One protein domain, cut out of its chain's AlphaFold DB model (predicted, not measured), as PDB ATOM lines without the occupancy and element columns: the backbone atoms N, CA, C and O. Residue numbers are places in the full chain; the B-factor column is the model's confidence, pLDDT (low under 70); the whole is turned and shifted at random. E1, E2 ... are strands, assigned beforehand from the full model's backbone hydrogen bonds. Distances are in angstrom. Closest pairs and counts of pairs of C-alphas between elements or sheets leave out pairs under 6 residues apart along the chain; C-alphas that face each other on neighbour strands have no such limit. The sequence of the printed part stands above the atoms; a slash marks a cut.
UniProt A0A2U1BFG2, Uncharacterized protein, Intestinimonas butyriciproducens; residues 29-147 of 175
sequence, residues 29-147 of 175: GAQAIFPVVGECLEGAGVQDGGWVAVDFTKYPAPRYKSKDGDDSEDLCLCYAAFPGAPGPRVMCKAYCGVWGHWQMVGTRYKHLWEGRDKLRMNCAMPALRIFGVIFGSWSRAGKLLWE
ATOM      1  N   GLY A  29      33.855  43.567  14.589       94.00
ATOM      2  CA  GLY A  29      33.749  42.996  13.255       94.00
ATOM      3  C   GLY A  29      32.403  42.349  12.962       94.00
ATOM      4  O   GLY A  29      31.588  42.114  13.846       94.00
ATOM      5  N   ALA A  30      32.199  42.025  11.684       95.88
ATOM      6  CA  ALA A  30      30.983  41.376  11.197       95.88
ATOM      7  C   ALA A  30      30.836  39.923  11.676       95.88
ATOM      8  O   ALA A  30      29.725  39.411  11.741       95.88
ATOM      9  N   GLN A  31      31.941  39.244  11.992       97.50
ATOM     10  CA  GLN A  31      31.955  37.819  12.313       97.50
ATOM     11  C   GLN A  31      32.838  37.542  13.531       97.50
ATOM     12  O   GLN A  31      33.899  38.149  13.679       97.50
ATOM     13  N   ALA A  32      32.435  36.589  14.372       96.56
ATOM     14  CA  ALA A  32      33.190  36.171  15.554       96.56
ATOM     15  C   ALA A  32      32.981  34.685  15.874       96.56
ATOM     16  O   ALA A  32      32.014  34.068  15.429       96.56
ATOM     17  N   ILE A  33      33.892  34.110  16.664       96.19
ATOM     18  CA  ILE A  33      33.822  32.714  17.113       96.19
ATOM     19  C   ILE A  33      33.580  32.680  18.618       96.19
ATOM     20  O   ILE A  33      34.301  33.329  19.375       96.19
ATOM     21  N   PHE A  34      32.611  31.874  19.053       95.06
ATOM     22  CA  PHE A  34      32.282  31.703  20.467       95.06
ATOM     23  C   PHE A  34      32.346  30.235  20.891       95.06
ATOM     24  O   PHE A  34      31.955  29.355  20.117       95.06
ATOM     25  N   PRO A  35      32.810  29.948  22.121       93.62
ATOM     26  CA  PRO A  35      32.702  28.613  22.689       93.62
ATOM     27  C   PRO A  35      31.235  28.276  22.982       93.62
ATOM     28  O   PRO A  35      30.458  29.120  23.432       93.62
ATOM     29  N   VAL A  36      30.866  27.018  22.762       92.38
ATOM     30  CA  VAL A  36      29.531  26.499  23.074       92.38
ATOM     31  C   VAL A  36      29.527  25.921  24.481       92.38
ATOM     32  O   VAL A  36      30.394  25.124  24.839       92.38
ATOM     33  N   VAL A  37      28.513  26.284  25.264       88.25
ATOM     34  CA  VAL A  37      28.250  25.699  26.581       88.25
ATOM     35  C   VAL A  37      26.802  25.234  26.634       88.25
ATOM     36  O   VAL A  37      25.878  26.032  26.463       88.25
ATOM     37  N   GLY A  38      26.614  23.950  26.919       83.12
ATOM     38  CA  GLY A  38      25.314  23.318  27.071       83.12
ATOM     39  C   GLY A  38      24.935  22.432  25.890       83.12
ATOM     40  O   GLY A  38      25.260  22.699  24.735       83.12
ATOM     41  N   GLU A  39      24.196  21.376  26.213       80.12
ATOM     42  CA  GLU A  39      23.896  20.292  25.285       80.12
ATOM     43  C   GLU A  39      22.526  20.437  24.612       80.12
ATOM     44  O   GLU A  39      21.635  19.622  24.823       80.12
ATOM     45  N   CYS A  40      22.284  21.548  23.917       88.56
ATOM     46  CA  CYS A  40      20.944  21.903  23.431       88.56
ATOM     47  C   CYS A  40      20.768  21.811  21.911       88.56
ATOM     48  O   CYS A  40      19.692  22.176  21.439       88.56
ATOM     49  N   LEU A  41      21.801  21.434  21.153       93.75
ATOM     50  CA  LEU A  41      21.846  21.543  19.687       93.75
ATOM     51  C   LEU A  41      22.602  20.385  19.002       93.75
ATOM     52  O   LEU A  41      22.997  20.502  17.842       93.75
ATOM     53  N   GLU A  42      22.783  19.246  19.670       91.44
ATOM     54  CA  GLU A  42      23.466  18.073  19.101       91.44
ATOM     55  C   GLU A  42      22.756  17.554  17.855       91.44
ATOM     56  O   GLU A  42      23.402  17.055  16.934       91.44
ATOM     57  N   GLY A  43      21.424  17.658  17.831       89.19
ATOM     58  CA  GLY A  43      20.600  17.288  16.684       89.19
ATOM     59  C   GLY A  43      20.839  18.190  15.472       89.19
ATOM     60  O   GLY A  43      20.619  17.752  14.352       89.19
ATOM     61  N   ALA A  44      21.357  19.402  15.692       90.75
ATOM     62  CA  ALA A  44      21.781  20.341  14.655       90.75
ATOM     63  C   ALA A  44      23.309  20.333  14.436       90.75
ATOM     64  O   ALA A  44      23.872  21.259  13.857       90.75
ATOM     65  N   GLY A  45      24.009  19.307  14.934       92.38
ATOM     66  CA  GLY A  45      25.447  19.143  14.712       92.38
ATOM     67  C   GLY A  45      26.335  20.113  15.496       92.38
ATOM     68  O   GLY A  45      27.501  20.267  15.141       92.38
ATOM     69  N   VAL A  46      25.826  20.758  16.550       94.75
ATOM     70  CA  VAL A  46      26.628  21.591  17.458       94.75
ATOM     71  C   VAL A  46      26.926  20.801  18.726       94.75
ATOM     72  O   VAL A  46      26.019  20.304  19.388       94.75
ATOM     73  N   GLN A  47      28.206  20.680  19.066       93.62
ATOM     74  CA  GLN A  47      28.640  19.950  20.255       93.62
ATOM     75  C   GLN A  47      28.835  20.898  21.435       93.62
ATOM     76  O   GLN A  47      29.507  21.923  21.305       93.62
ATOM     77  N   ASP A  48      28.334  20.510  22.608       91.88
ATOM     78  CA  ASP A  48      28.739  21.135  23.867       91.88
ATOM     79  C   ASP A  48      30.270  21.154  23.990       91.88
ATOM     80  O   ASP A  48      30.948  20.181  23.656       91.88
ATOM     81  N   GLY A  49      30.838  22.268  24.443       91.69
ATOM     82  CA  GLY A  49      32.281  22.470  24.527       91.69
ATOM     83  C   GLY A  49      32.996  22.622  23.179       91.69
ATOM     84  O   GLY A  49      34.224  22.705  23.185       91.69
ATOM     85  N   GLY A  50      32.282  22.623  22.054       94.25
ATOM     86  CA  GLY A  50      32.810  23.011  20.749       94.25
ATOM     87  C   GLY A  50      32.849  24.530  20.564       94.25
ATOM     88  O   GLY A  50      32.826  25.296  21.532       94.25
ATOM     89  N   TRP A  51      32.867  24.961  19.305       96.19
ATOM     90  CA  TRP A  51      32.812  26.373  18.917       96.19
ATOM     91  C   TRP A  51      31.777  26.594  17.820       96.19
ATOM     92  O   TRP A  51      31.444  25.674  17.068       96.19
ATOM     93  N   VAL A  52      31.298  27.829  17.712       97.00
ATOM     94  CA  VAL A  52      30.424  28.294  16.634       97.00
ATOM     95  C   VAL A  52      30.961  29.582  16.028       97.00
ATOM     96  O   VAL A  52      31.460  30.441  16.755       97.00
ATOM     97  N   ALA A  53      30.844  29.714  14.710       97.75
ATOM     98  CA  ALA A  53      31.081  30.962  13.995       97.75
ATOM     99  C   ALA A  53      29.755  31.692  13.827       97.75
ATOM    100  O   ALA A  53      28.786  31.104  13.346       97.75
ATOM    101  N   VAL A  54      29.723  32.963  14.210       98.19
ATOM    102  CA  VAL A  54      28.546  33.823  14.126       98.19
ATOM    103  C   VAL A  54      28.827  34.942  13.140       98.19
ATOM    104  O   VAL A  54      29.893  35.553  13.201       98.19
ATOM    105  N   ASP A  55      27.874  35.206  12.255       98.25
ATOM    106  CA  ASP A  55      27.839  36.400  11.418       98.25
ATOM    107  C   ASP A  55      26.747  37.337  11.937       98.25
ATOM    108  O   ASP A  55      25.565  36.995  11.939       98.25
ATOM    109  N   PHE A  56      27.159  38.507  12.414       98.12
ATOM    110  CA  PHE A  56      26.292  39.530  12.995       98.12
ATOM    111  C   PHE A  56      25.578  40.390  11.948       98.12
ATOM    112  O   PHE A  56      24.709  41.185  12.299       98.12
ATOM    113  N   THR A  57      25.951  40.266  10.674       97.44
ATOM    114  CA  THR A  57      25.330  40.991   9.551       97.44
ATOM    115  C   THR A  57      24.243  40.178   8.856       97.44
ATOM    116  O   THR A  57      23.539  40.689   7.987       97.44
ATOM    117  N   LYS A  58      24.094  38.914   9.257       98.19
ATOM    118  CA  LYS A  58      23.160  37.950   8.693       98.19
ATOM    119  C   LYS A  58      22.204  37.444   9.761       98.19
ATOM    120  O   LYS A  58      22.558  37.333  10.935       98.19
ATOM    121  N   TYR A  59      21.000  37.084   9.342       97.44
ATOM    122  CA  TYR A  59      19.939  36.631  10.236       97.44
ATOM    123  C   TYR A  59      19.433  35.244   9.847       97.44
ATOM    124  O   TYR A  59      19.552  34.851   8.690       97.44
ATOM    125  N   PRO A  60      18.888  34.469  10.797       96.12
ATOM    126  CA  PRO A  60      18.260  33.199  10.471       96.12
ATOM    127  C   PRO A  60      16.915  33.417   9.756       96.12
ATOM    128  O   PRO A  60      16.205  34.387  10.025       96.12
ATOM    129  N   ALA A  61      16.539  32.480   8.888       92.56
ATOM    130  CA  ALA A  61      15.215  32.386   8.278       92.56
ATOM    131  C   ALA A  61      14.478  31.134   8.790       92.56
ATOM    132  O   ALA A  61      15.128  30.135   9.116       92.56
ATOM    133  N   PRO A  62      13.133  31.150   8.886       85.69
ATOM    134  CA  PRO A  62      12.398  29.938   9.214       85.69
ATOM    135  C   PRO A  62      12.588  28.917   8.085       85.69
ATOM    136  O   PRO A  62      12.329  29.206   6.918       85.69
ATOM    137  N   ARG A  63      13.048  27.718   8.439       76.31
ATOM    138  CA  ARG A  63      13.180  26.577   7.529       76.31
ATOM    139  C   ARG A  63      12.109  25.567   7.934       76.31
ATOM    140  O   ARG A  63      12.215  24.915   8.972       76.31
ATOM    141  N   TYR A  64      11.001  25.540   7.200       65.94
ATOM    142  CA  TYR A  64       9.917  24.599   7.479       65.94
ATOM    143  C   TYR A  64      10.395  23.165   7.223       65.94
ATOM    144  O   TYR A  64      11.193  22.940   6.325       65.94
ATOM    145  N   LYS A  65       9.910  22.193   8.003       59.31
ATOM    146  CA  LYS A  65      10.122  20.751   7.737       59.31
ATOM    147  C   LYS A  65       9.005  20.131   6.891       59.31
ATOM    148  O   LYS A  65       9.062  18.973   6.502       59.31
ATOM    149  N   SER A  66       7.933  20.888   6.663       57.38
ATOM    150  CA  SER A  66       6.828  20.531   5.772       57.38
ATOM    151  C   SER A  66       7.035  21.137   4.378       57.38
ATOM    152  O   SER A  66       8.057  21.775   4.145       57.38
ATOM    153  N   LYS A  67       6.073  20.904   3.466       47.66
ATOM    154  CA  LYS A  67       6.079  21.263   2.030       47.66
ATOM    155  C   LYS A  67       7.004  22.447   1.684       47.66
ATOM    156  O   LYS A  67       6.828  23.534   2.222       47.66
ATOM    157  N   ASP A  68       7.948  22.183   0.779       57.91
ATOM    158  CA  ASP A  68       8.960  23.103   0.228       57.91
ATOM    159  C   ASP A  68      10.159  23.444   1.144       57.91
ATOM    160  O   ASP A  68      11.017  24.246   0.779       57.91
ATOM    161  N   GLY A  69      10.264  22.794   2.306       61.09
ATOM    162  CA  GLY A  69      11.432  22.827   3.189       61.09
ATOM    163  C   GLY A  69      12.585  21.898   2.789       61.09
ATOM    164  O   GLY A  69      12.368  20.878   2.141       61.09
ATOM    165  N   ASP A  70      13.811  22.215   3.221       69.19
ATOM    166  CA  ASP A  70      15.029  21.418   2.975       69.19
ATOM    167  C   ASP A  70      15.495  20.607   4.203       69.19
ATOM    168  O   ASP A  70      16.632  20.134   4.242       69.19
ATOM    169  N   ASP A  71      14.630  20.478   5.217       67.94
ATOM    170  CA  ASP A  71      14.905  19.863   6.527       67.94
ATOM    171  C   ASP A  71      16.105  20.459   7.292       67.94
ATOM    172  O   ASP A  71      16.492  19.951   8.351       67.94
ATOM    173  N   SER A  72      16.672  21.566   6.804       80.25
ATOM    174  CA  SER A  72      17.711  22.311   7.500       80.25
ATOM    175  C   SER A  72      17.104  23.212   8.571       80.25
ATOM    176  O   SER A  72      15.898  23.449   8.628       80.25
ATOM    177  N   GLU A  73      17.947  23.722   9.462       87.94
ATOM    178  CA  GLU A  73      17.551  24.724  10.441       87.94
ATOM    179  C   GLU A  73      18.643  25.784  10.508       87.94
ATOM    180  O   GLU A  73      19.833  25.470  10.600       87.94
ATOM    181  N   ASP A  74      18.244  27.052  10.460       95.31
ATOM    182  CA  ASP A  74      19.171  28.142  10.723       95.31
ATOM    183  C   ASP A  74      19.380  28.237  12.240       95.31
ATOM    184  O   ASP A  74      18.433  28.279  13.031       95.31
ATOM    185  N   LEU A  75      20.640  28.245  12.662       97.00
ATOM    186  CA  LEU A  75      21.017  28.403  14.061       97.00
ATOM    187  C   LEU A  75      21.367  29.863  14.324       97.00
ATOM    188  O   LEU A  75      21.888  30.546  13.449       97.00
ATOM    189  N   CYS A  76      21.127  30.356  15.530       97.62
ATOM    190  CA  CYS A  76      21.435  31.737  15.875       97.62
ATOM    191  C   CYS A  76      22.058  31.870  17.257       97.62
ATOM    192  O   CYS A  76      21.779  31.087  18.173       97.62
ATOM    193  N   LEU A  77      22.852  32.926  17.409       97.94
ATOM    194  CA  LEU A  77      23.244  33.437  18.709       97.94
ATOM    195  C   LEU A  77      22.173  34.430  19.177       97.94
ATOM    196  O   LEU A  77      21.891  35.418  18.497       97.94
ATOM    197  N   CYS A  78      21.568  34.180  20.333       97.38
ATOM    198  CA  CYS A  78      20.432  34.960  20.822       97.38
ATOM    199  C   CYS A  78      20.512  35.242  22.323       97.38
ATOM    200  O   CYS A  78      21.157  34.509  23.071       97.38
ATOM    201  N   TYR A  79      19.802  36.274  22.770       97.44
ATOM    202  CA  TYR A  79      19.538  36.547  24.177       97.44
ATOM    203  C   TYR A  79      18.124  36.079  24.515       97.44
ATOM    204  O   TYR A  79      17.151  36.630  24.004       97.44
ATOM    205  N   ALA A  80      18.006  35.041  25.338       95.50
ATOM    206  CA  ALA A  80      16.726  34.406  25.640       95.50
ATOM    207  C   ALA A  80      16.709  33.846  27.065       95.50
ATOM    208  O   ALA A  80      17.755  33.509  27.626       95.50
ATOM    209  N   ALA A  81      15.516  33.727  27.645       94.19
ATOM    210  CA  ALA A  81      15.310  33.039  28.913       94.19
ATOM    211  C   ALA A  81      14.891  31.592  28.639       94.19
ATOM    212  O   ALA A  81      13.815  31.333  28.101       94.19
ATOM    213  N   PHE A  82      15.751  30.641  29.004       89.44
ATOM    214  CA  PHE A  82      15.369  29.232  28.983       89.44
ATOM    215  C   PHE A  82      14.228  28.992  29.990       89.44
ATOM    216  O   PHE A  82      14.276  29.577  31.076       89.44
ATOM    217  N   PRO A  83      13.224  28.151  29.689       86.88
ATOM    218  CA  PRO A  83      12.126  27.882  30.617       86.88
ATOM    219  C   PRO A  83      12.618  27.482  32.017       86.88
ATOM    220  O   PRO A  83      13.454  26.590  32.158       86.88
ATOM    221  N   GLY A  84      12.126  28.168  33.054       87.25
ATOM    222  CA  GLY A  84      12.528  27.951  34.451       87.25
ATOM    223  C   GLY A  84      13.879  28.561  34.858       87.25
ATOM    224  O   GLY A  84      14.279  28.430  36.012       87.25
ATOM    225  N   ALA A  85      14.595  29.233  33.951       88.50
ATOM    226  CA  ALA A  85      15.824  29.944  34.291       88.50
ATOM    227  C   ALA A  85      15.533  31.266  35.034       88.50
ATOM    228  O   ALA A  85      14.523  31.911  34.762       88.50
ATOM    229  N   PRO A  86      16.456  31.736  35.899       88.94
ATOM    230  CA  PRO A  86      16.286  32.978  36.663       88.94
ATOM    231  C   PRO A  86      16.310  34.253  35.804       88.94
ATOM    232  O   PRO A  86      16.014  35.333  36.301       88.94
ATOM    233  N   GLY A  87      16.695  34.154  34.530       91.50
ATOM    234  CA  GLY A  87      16.754  35.294  33.627       91.50
ATOM    235  C   GLY A  87      17.347  34.948  32.261       91.50
ATOM    236  O   GLY A  87      17.823  33.822  32.049       91.50
ATOM    237  N   PRO A  88      17.312  35.913  31.326       94.31
ATOM    238  CA  PRO A  88      17.845  35.733  29.989       94.31
ATOM    239  C   PRO A  88      19.373  35.663  29.980       94.31
ATOM    240  O   PRO A  88      20.059  36.288  30.787       94.31
ATOM    241  N   ARG A  89      19.907  34.870  29.053       95.19
ATOM    242  CA  ARG A  89      21.344  34.675  28.830       95.19
ATOM    243  C   ARG A  89      21.624  34.584  27.336       95.19
ATOM    244  O   ARG A  89      20.711  34.351  26.545       95.19
ATOM    245  N   VAL A  90      22.886  34.768  26.951       95.56
ATOM    246  CA  VAL A  90      23.328  34.473  25.582       95.56
ATOM    247  C   VAL A  90      23.304  32.960  25.391       95.56
ATOM    248  O   VAL A  90      23.784  32.211  26.240       95.56
ATOM    249  N   MET A  91      22.713  32.503  24.296       95.00
ATOM    250  CA  MET A  91      22.564  31.088  23.980       95.00
ATOM    251  C   MET A  91      22.714  30.863  22.477       95.00
ATOM    252  O   MET A  91      22.418  31.748  21.677       95.00
ATOM    253  N   CYS A  92      23.113  29.650  22.104       96.12
ATOM    254  CA  CYS A  92      22.946  29.141  20.747       96.12
ATOM    255  C   CYS A  92      21.622  28.375  20.689       96.12
ATOM    256  O   CYS A  92      21.383  27.508  21.540       96.12
ATOM    257  N   LYS A  93      20.762  28.682  19.716       96.38
ATOM    258  CA  LYS A  93      19.475  27.997  19.520       96.38
ATOM    259  C   LYS A  93      19.158  27.824  18.037       96.38
ATOM    260  O   LYS A  93      19.709  28.534  17.203       96.38
ATOM    261  N   ALA A  94      18.272  26.884  17.727       95.81
ATOM    262  CA  ALA A  94      17.682  26.764  16.401       95.81
ATOM    263  C   ALA A  94      16.578  27.805  16.259       95.81
ATOM    264  O   ALA A  94      15.763  27.963  17.171       95.81
ATOM    265  N   TYR A  95      16.553  28.527  15.150       96.00
ATOM    266  CA  TYR A  95      15.511  29.500  14.882       96.00
ATOM    267  C   TYR A  95      14.243  28.788  14.405       96.00
ATOM    268  O   TYR A  95      14.279  27.966  13.493       96.00
ATOM    269  N   CYS A  96      13.120  29.074  15.062       93.00
ATOM    270  CA  CYS A  96      11.834  28.450  14.756       93.00
ATOM    271  C   CYS A  96      10.985  29.309  13.811       93.00
ATOM    272  O   CYS A  96      10.130  28.767  13.116       93.00
ATOM    273  N   GLY A  97      11.190  30.630  13.809       93.12
ATOM    274  CA  GLY A  97      10.352  31.590  13.092       93.12
ATOM    275  C   GLY A  97       9.647  32.575  14.019       93.12
ATOM    276  O   GLY A  97      10.013  32.724  15.184       93.12
ATOM    277  N   VAL A  98       8.616  33.237  13.504       93.56
ATOM    278  CA  VAL A  98       7.901  34.309  14.206       93.56
ATOM    279  C   VAL A  98       6.523  33.826  14.649       93.56
ATOM    280  O   VAL A  98       5.713  33.426  13.814       93.56
ATOM    281  N   TRP A  99       6.229  33.895  15.949       91.44
ATOM    282  CA  TRP A  99       4.899  33.613  16.500       91.44
ATOM    283  C   TRP A  99       4.245  34.900  17.009       91.44
ATOM    284  O   TRP A  99       4.635  35.455  18.040       91.44
ATOM    285  N   GLY A 100       3.254  35.407  16.270       89.38
ATOM    286  CA  GLY A 100       2.707  36.743  16.511       89.38
ATOM    287  C   GLY A 100       3.785  37.804  16.286       89.38
ATOM    288  O   GLY A 100       4.204  38.017  15.158       89.38
ATOM    289  N   HIS A 101       4.260  38.444  17.355       89.75
ATOM    290  CA  HIS A 101       5.384  39.391  17.305       89.75
ATOM    291  C   HIS A 101       6.680  38.827  17.913       89.75
ATOM    292  O   HIS A 101       7.695  39.523  17.972       89.75
ATOM    293  N   TRP A 102       6.655  37.581  18.394       94.19
ATOM    294  CA  TRP A 102       7.778  36.965  19.086       94.19
ATOM    295  C   TRP A 102       8.703  36.247  18.113       94.19
ATOM    296  O   TRP A 102       8.275  35.369  17.366       94.19
ATOM    297  N   GLN A 103       9.989  36.574  18.189       96.31
ATOM    298  CA  GLN A 103      11.055  35.823  17.537       96.31
ATOM    299  C   GLN A 103      11.291  34.532  18.323       96.31
ATOM    300  O   GLN A 103      11.749  34.577  19.464       96.31
ATOM    301  N   MET A 104      10.940  33.379  17.757       96.06
ATOM    302  CA  MET A 104      10.965  32.103  18.466       96.06
ATOM    303  C   MET A 104      12.233  31.321  18.147       96.06
ATOM    304  O   MET A 104      12.613  31.137  16.991       96.06
ATOM    305  N   VAL A 105      12.859  30.793  19.193       96.56
ATOM    306  CA  VAL A 105      14.033  29.922  19.098       96.56
ATOM    307  C   VAL A 105      13.815  28.656  19.916       96.56
ATOM    308  O   VAL A 105      12.960  28.621  20.798       96.56
ATOM    309  N   GLY A 106      14.570  27.598  19.638       94.88
ATOM    310  CA  GLY A 106      14.360  26.289  20.241       94.88
ATOM    311  C   GLY A 106      15.622  25.468  20.460       94.88
ATOM    312  O   GLY A 106      16.697  25.756  19.932       94.88
ATOM    313  N   THR A 107      15.484  24.423  21.273       94.50
ATOM    314  CA  THR A 107      16.494  23.362  21.389       94.50
ATOM    315  C   THR A 107      16.324  22.320  20.293       94.50
ATOM    316  O   THR A 107      15.232  22.154  19.741       94.50
ATOM    317  N   ARG A 108      17.410  21.599  20.017       92.69
ATOM    318  CA  ARG A 108      17.511  20.464  19.102       92.69
ATOM    319  C   ARG A 108      18.376  19.375  19.707       92.69
ATOM    320  O   ARG A 108      19.536  19.196  19.343       92.69
ATOM    321  N   TYR A 109      17.793  18.642  20.645       90.00
ATOM    322  CA  TYR A 109      18.417  17.447  21.193       90.00
ATOM    323  C   TYR A 109      18.451  16.342  20.133       90.00
ATOM    324  O   TYR A 109      17.477  16.131  19.410       90.00
ATOM    325  N   LYS A 110      19.571  15.617  20.054       86.69
ATOM    326  CA  LYS A 110      19.724  14.470  19.143       86.69
ATOM    327  C   LYS A 110      18.898  13.256  19.579       86.69
ATOM    328  O   LYS A 110      18.456  12.473  18.744       86.69
ATOM    329  N   HIS A 111      18.712  13.093  20.886       84.75
ATOM    330  CA  HIS A 111      18.013  11.958  21.476       84.75
ATOM    331  C   HIS A 111      16.907  12.459  22.397       84.75
ATOM    332  O   HIS A 111      17.133  13.353  23.210       84.75
ATOM    333  N   LEU A 112      15.726  11.849  22.277       83.62
ATOM    334  CA  LEU A 112      14.592  12.121  23.161       83.62
ATOM    335  C   LEU A 112      14.872  11.660  24.598       83.62
ATOM    336  O   LEU A 112      14.341  12.233  25.541       83.62
ATOM    337  N   TRP A 113      15.719  10.647  24.761       82.31
ATOM    338  CA  TRP A 113      16.072  10.064  26.047       82.31
ATOM    339  C   TRP A 113      17.573  10.155  26.281       82.31
ATOM    340  O   TRP A 113      18.375   9.827  25.406       82.31
ATOM    341  N   GLU A 114      17.947  10.571  27.483       77.94
ATOM    342  CA  GLU A 114      19.295  10.451  28.016       77.94
ATOM    343  C   GLU A 114      19.282   9.391  29.123       77.94
ATOM    344  O   GLU A 114      18.745   9.602  30.212       77.94
ATOM    345  N   GLY A 115      19.845   8.216  28.836       79.06
ATOM    346  CA  GLY A 115      19.682   7.057  29.714       79.06
ATOM    347  C   GLY A 115      18.226   6.576  29.755       79.06
ATOM    348  O   GLY A 115      17.490   6.735  28.784       79.06
ATOM    349  N   ARG A 116      17.817   5.946  30.864       76.50
ATOM    350  CA  ARG A 116      16.462   5.380  31.012       76.50
ATOM    351  C   ARG A 116      15.422   6.382  31.517       76.50
ATOM    352  O   ARG A 116      14.252   6.223  31.200       76.50
ATOM    353  N   ASP A 117      15.850   7.413  32.246       80.88
ATOM    354  CA  ASP A 117      14.934   8.183  33.101       80.88
ATOM    355  C   ASP A 117      14.843   9.672  32.747       80.88
ATOM    356  O   ASP A 117      14.004  10.388  33.293       80.88
ATOM    357  N   LYS A 118      15.686  10.176  31.834       82.69
ATOM    358  CA  LYS A 118      15.724  11.607  31.511       82.69
ATOM    359  C   LYS A 118      15.204  11.885  30.109       82.69
ATOM    360  O   LYS A 118      15.919  11.760  29.115       82.69
ATOM    361  N   LEU A 119      13.948  12.314  30.055       84.19
ATOM    362  CA  LEU A 119      13.305  12.821  28.851       84.19
ATOM    363  C   LEU A 119      13.858  14.217  28.500       84.19
ATOM    364  O   LEU A 119      13.771  15.151  29.297       84.19
ATOM    365  N   ARG A 120      14.406  14.374  27.293       84.44
ATOM    366  CA  ARG A 120      14.875  15.645  26.720       84.44
ATOM    367  C   ARG A 120      13.987  16.036  25.538       84.44
ATOM    368  O   ARG A 120      14.315  15.801  24.377       84.44
ATOM    369  N   MET A 121      12.835  16.635  25.834       87.19
ATOM    370  CA  MET A 121      11.972  17.202  24.793       87.19
ATOM    371  C   MET A 121      12.550  18.509  24.267       87.19
ATOM    372  O   MET A 121      13.058  19.327  25.036       87.19
ATOM    373  N   ASN A 122      12.419  18.734  22.960       90.62
ATOM    374  CA  ASN A 122      12.700  20.051  22.416       90.62
ATOM    375  C   ASN A 122      11.714  21.071  22.987       90.62
ATOM    376  O   ASN A 122      10.511  20.823  23.013       90.62
ATOM    377  N   CYS A 123      12.224  22.220  23.419       91.38
ATOM    378  CA  CYS A 123      11.406  23.341  23.858       91.38
ATOM    379  C   CYS A 123      11.661  24.559  22.971       91.38
ATOM    380  O   CYS A 123      12.756  24.723  22.426       91.38
ATOM    381  N   ALA A 124      10.639  25.402  22.833       92.62
ATOM    382  CA  ALA A 124      10.719  26.702  22.181       92.62
ATOM    383  C   ALA A 124      10.549  27.819  23.219       92.62
ATOM    384  O   ALA A 124       9.891  27.631  24.242       92.62
ATOM    385  N   MET A 125      11.175  28.965  22.973       95.81
ATOM    386  CA  MET A 125      11.154  30.133  23.848       95.81
ATOM    387  C   MET A 125      11.304  31.414  23.014       95.81
ATOM    388  O   MET A 125      11.915  31.366  21.941       95.81
ATOM    389  N   PRO A 126      10.777  32.556  23.480       96.31
ATOM    390  CA  PRO A 126      11.011  33.831  22.819       96.31
ATOM    391  C   PRO A 126      12.472  34.264  22.997       96.31
ATOM    392  O   PRO A 126      13.021  34.261  24.104       96.31
ATOM    393  N   ALA A 127      13.101  34.665  21.897       97.25
ATOM    394  CA  ALA A 127      14.349  35.404  21.906       97.25
ATOM    395  C   ALA A 127      14.045  36.894  22.086       97.25
ATOM    396  O   ALA A 127      13.322  37.496  21.296       97.25
ATOM    397  N   LEU A 128      14.640  37.501  23.112       96.94
ATOM    398  CA  LEU A 128      14.575  38.948  23.332       96.94
ATOM    399  C   LEU A 128      15.414  39.702  22.296       96.94
ATOM    400  O   LEU A 128      15.127  40.851  21.975       96.94
ATOM    401  N   ARG A 129      16.473  39.060  21.789       97.69
ATOM    402  CA  ARG A 129      17.320  39.580  20.715       97.69
ATOM    403  C   ARG A 129      17.995  38.436  19.971       97.69
ATOM    404  O   ARG A 129      18.476  37.496  20.600       97.69
ATOM    405  N   ILE A 130      18.082  38.553  18.652       98.12
ATOM    406  CA  ILE A 130      18.928  37.714  17.799       98.12
ATOM    407  C   ILE A 130      20.116  38.574  17.366       98.12
ATOM    408  O   ILE A 130      19.924  39.665  16.834       98.12
ATOM    409  N   PHE A 131      21.334  38.117  17.656       98.12
ATOM    410  CA  PHE A 131      22.560  38.865  17.351       98.12
ATOM    411  C   PHE A 131      23.077  38.594  15.948       98.12
ATOM    412  O   PHE A 131      23.712  39.460  15.363       98.12
ATOM    413  N   GLY A 132      22.836  37.389  15.446       98.00
ATOM    414  CA  GLY A 132      23.356  36.936  14.172       98.00
ATOM    415  C   GLY A 132      23.133  35.447  13.975       98.00
ATOM    416  O   GLY A 132      22.721  34.726  14.900       98.00
ATOM    417  N   VAL A 133      23.415  34.988  12.766       98.12
ATOM    418  CA  VAL A 133      23.297  33.582  12.392       98.12
ATOM    419  C   VAL A 133      24.585  32.828  12.701       98.12
ATOM    420  O   VAL A 133      25.687  33.349  12.538       98.12
ATOM    421  N   ILE A 134      24.454  31.588  13.159       98.00
ATOM    422  CA  ILE A 134      25.575  30.663  13.273       98.00
ATOM    423  C   ILE A 134      25.741  29.980  11.916       98.00
ATOM    424  O   ILE A 134      24.847  29.261  11.469       98.00
ATOM    425  N   PHE A 135      26.891  30.181  11.279       97.38
ATOM    426  CA  PHE A 135      27.173  29.673   9.934       97.38
ATOM    427  C   PHE A 135      28.249  28.579   9.907       97.38
ATOM    428  O   PHE A 135      28.563  28.049   8.846       97.38
ATOM    429  N   GLY A 136      28.798  28.194  11.058       97.25
ATOM    430  CA  GLY A 136      29.718  27.065  11.155       97.25
ATOM    431  C   GLY A 136      29.910  26.587  12.585       97.25
ATOM    432  O   GLY A 136      29.649  27.327  13.539       97.25
ATOM    433  N   SER A 137      30.382  25.351  12.739       97.50
ATOM    434  CA  SER A 137      30.681  24.773  14.051       97.50
ATOM    435  C   SER A 137      31.899  23.856  14.032       97.50
ATOM    436  O   SER A 137      32.136  23.129  13.068       97.50
ATOM    437  N   TRP A 138      32.640  23.845  15.141       96.94
ATOM    438  CA  TRP A 138      33.754  22.935  15.400       96.94
ATOM    439  C   TRP A 138      33.469  22.049  16.609       96.94
ATOM    440  O   TRP A 138      32.805  22.452  17.566       96.94
ATOM    441  N   SER A 139      34.028  20.840  16.586       95.06
ATOM    442  CA  SER A 139      33.982  19.879  17.688       95.06
ATOM    443  C   SER A 139      34.794  20.351  18.892       95.06
ATOM    444  O   SER A 139      35.606  21.267  18.785       95.06
ATOM    445  N   ARG A 140      34.678  19.641  20.023       92.69
ATOM    446  CA  ARG A 140      35.527  19.846  21.218       92.69
ATOM    447  C   ARG A 140      37.036  19.775  20.935       92.69
ATOM    448  O   ARG A 140      37.814  20.339  21.697       92.69
ATOM    449  N   ALA A 141      37.437  19.060  19.882       92.88
ATOM    450  CA  ALA A 141      38.830  18.899  19.463       92.88
ATOM    451  C   ALA A 141      39.269  19.943  18.419       92.88
ATOM    452  O   ALA A 141      40.374  19.852  17.896       92.88
ATOM    453  N   GLY A 142      38.402  20.900  18.072       93.06
ATOM    454  CA  GLY A 142      38.684  21.927  17.071       93.06
ATOM    455  C   GLY A 142      38.560  21.452  15.621       93.06
ATOM    456  O   GLY A 142      38.959  22.165  14.709       93.06
ATOM    457  N   LYS A 143      37.986  20.266  15.374       95.62
ATOM    458  CA  LYS A 143      37.685  19.800  14.009       95.62
ATOM    459  C   LYS A 143      36.429  20.502  13.495       95.62
ATOM    460  O   LYS A 143      35.395  20.395  14.154       95.62
ATOM    461  N   LEU A 144      36.496  21.136  12.322       96.94
ATOM    462  CA  LEU A 144      35.319  21.698  11.652       96.94
ATOM    463  C   LEU A 144      34.299  20.579  11.390       96.94
ATOM    464  O   LEU A 144      34.637  19.541  10.816       96.94
ATOM    465  N   LEU A 145      33.075  20.763  11.880       95.69
ATOM    466  CA  LEU A 145      31.980  19.805  11.738       95.69
ATOM    467  C   LEU A 145      31.147  20.113  10.500       95.69
ATOM    468  O   LEU A 145      30.814  19.201   9.748       95.69
ATOM    469  N   TRP A 146      30.821  21.387  10.307       95.75
ATOM    470  CA  TRP A 146      30.051  21.876   9.174       95.75
ATOM    471  C   TRP A 146      30.240  23.385   9.024       95.75
ATOM    472  O   TRP A 146      30.583  24.086   9.982       95.75
ATOM    473  N   GLU A 147      29.975  23.869   7.818       96.06
ATOM    474  CA  GLU A 147      29.909  25.285   7.481       96.06
ATOM    475  C   GLU A 147      28.817  25.524   6.436       96.06
ATOM    476  O   GLU A 147      28.459  24.629   5.667       96.06
TER     477      GLU A 147
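What this domain is: This is residues 29 to 147 of the 175 residues of an uncharacterized protein of Intestinimonas butyriciproducens (UniProt A0A2U1BFG2). A small, strongly twisted strand structure: E3, E4, E5 and the long bent E6 pair in turn as a small ring, and the far part of E6 runs on from it to pair with hairpin E1-E2 and E7. Long loops reach outward, notably around residues 64 to 71 and 113 to 119. The printed part has 119 residues, no named helix and seven strands, E1 to E7 along the chain, in one branched antiparallel sheet; the class is all strand, with 51 residues in named elements, under half. It is compact, with a radius of gyration of the C-alphas of 14.0 A, and spans 44 by 40 by 37 A.

Where its parts are: E1 is residues 31 to 35, beginning at C-alpha 31 (31.955, 37.819, 12.313). E2 is residues 51 to 55 and E3 75 to 80. E4, residues 89 to 99, is 20.6 A long and bends by 94 degrees at residue 92. E5 is residues 102 to 106. E6, residues 124 to 138, is 24.3 A long and bends by 114 degrees at residue 128. E7, residues 144 to 147, ends at C-alpha 147 (29.909, 25.285, 7.481).

How they stand to each other: Hairpin E1 and E2 has N 34 and O 52 at 2.9 A. E2 and E5 lie on one side of E6, E3 and E7 on the other side. Within hydrogen-bond range are N 53 and O 136 of E2 and E6, 2.9 A, and N 131 and O 77 of E6 and E3, 2.9 A. E3 to E7 form a meander, each strand the antiparallel neighbour of the one before: N 91 and O 78, 2.8 A; N 104 and O 97, 2.8 A; N 125 and O 105, 2.8 A; N 145 and O 137, 2.8 A. E1 and E7, the edge strands, are apart.

The domain as a whole: The C-alphas farthest apart, of Gly 29 and Arg 116, are 45.0 A apart. The printed part has no cut. The links E1 to E2, E2 to E3 and E5 to E6 are long. Mean pLDDT of the printed part is 90.5; residues 64 to 71 are under 70.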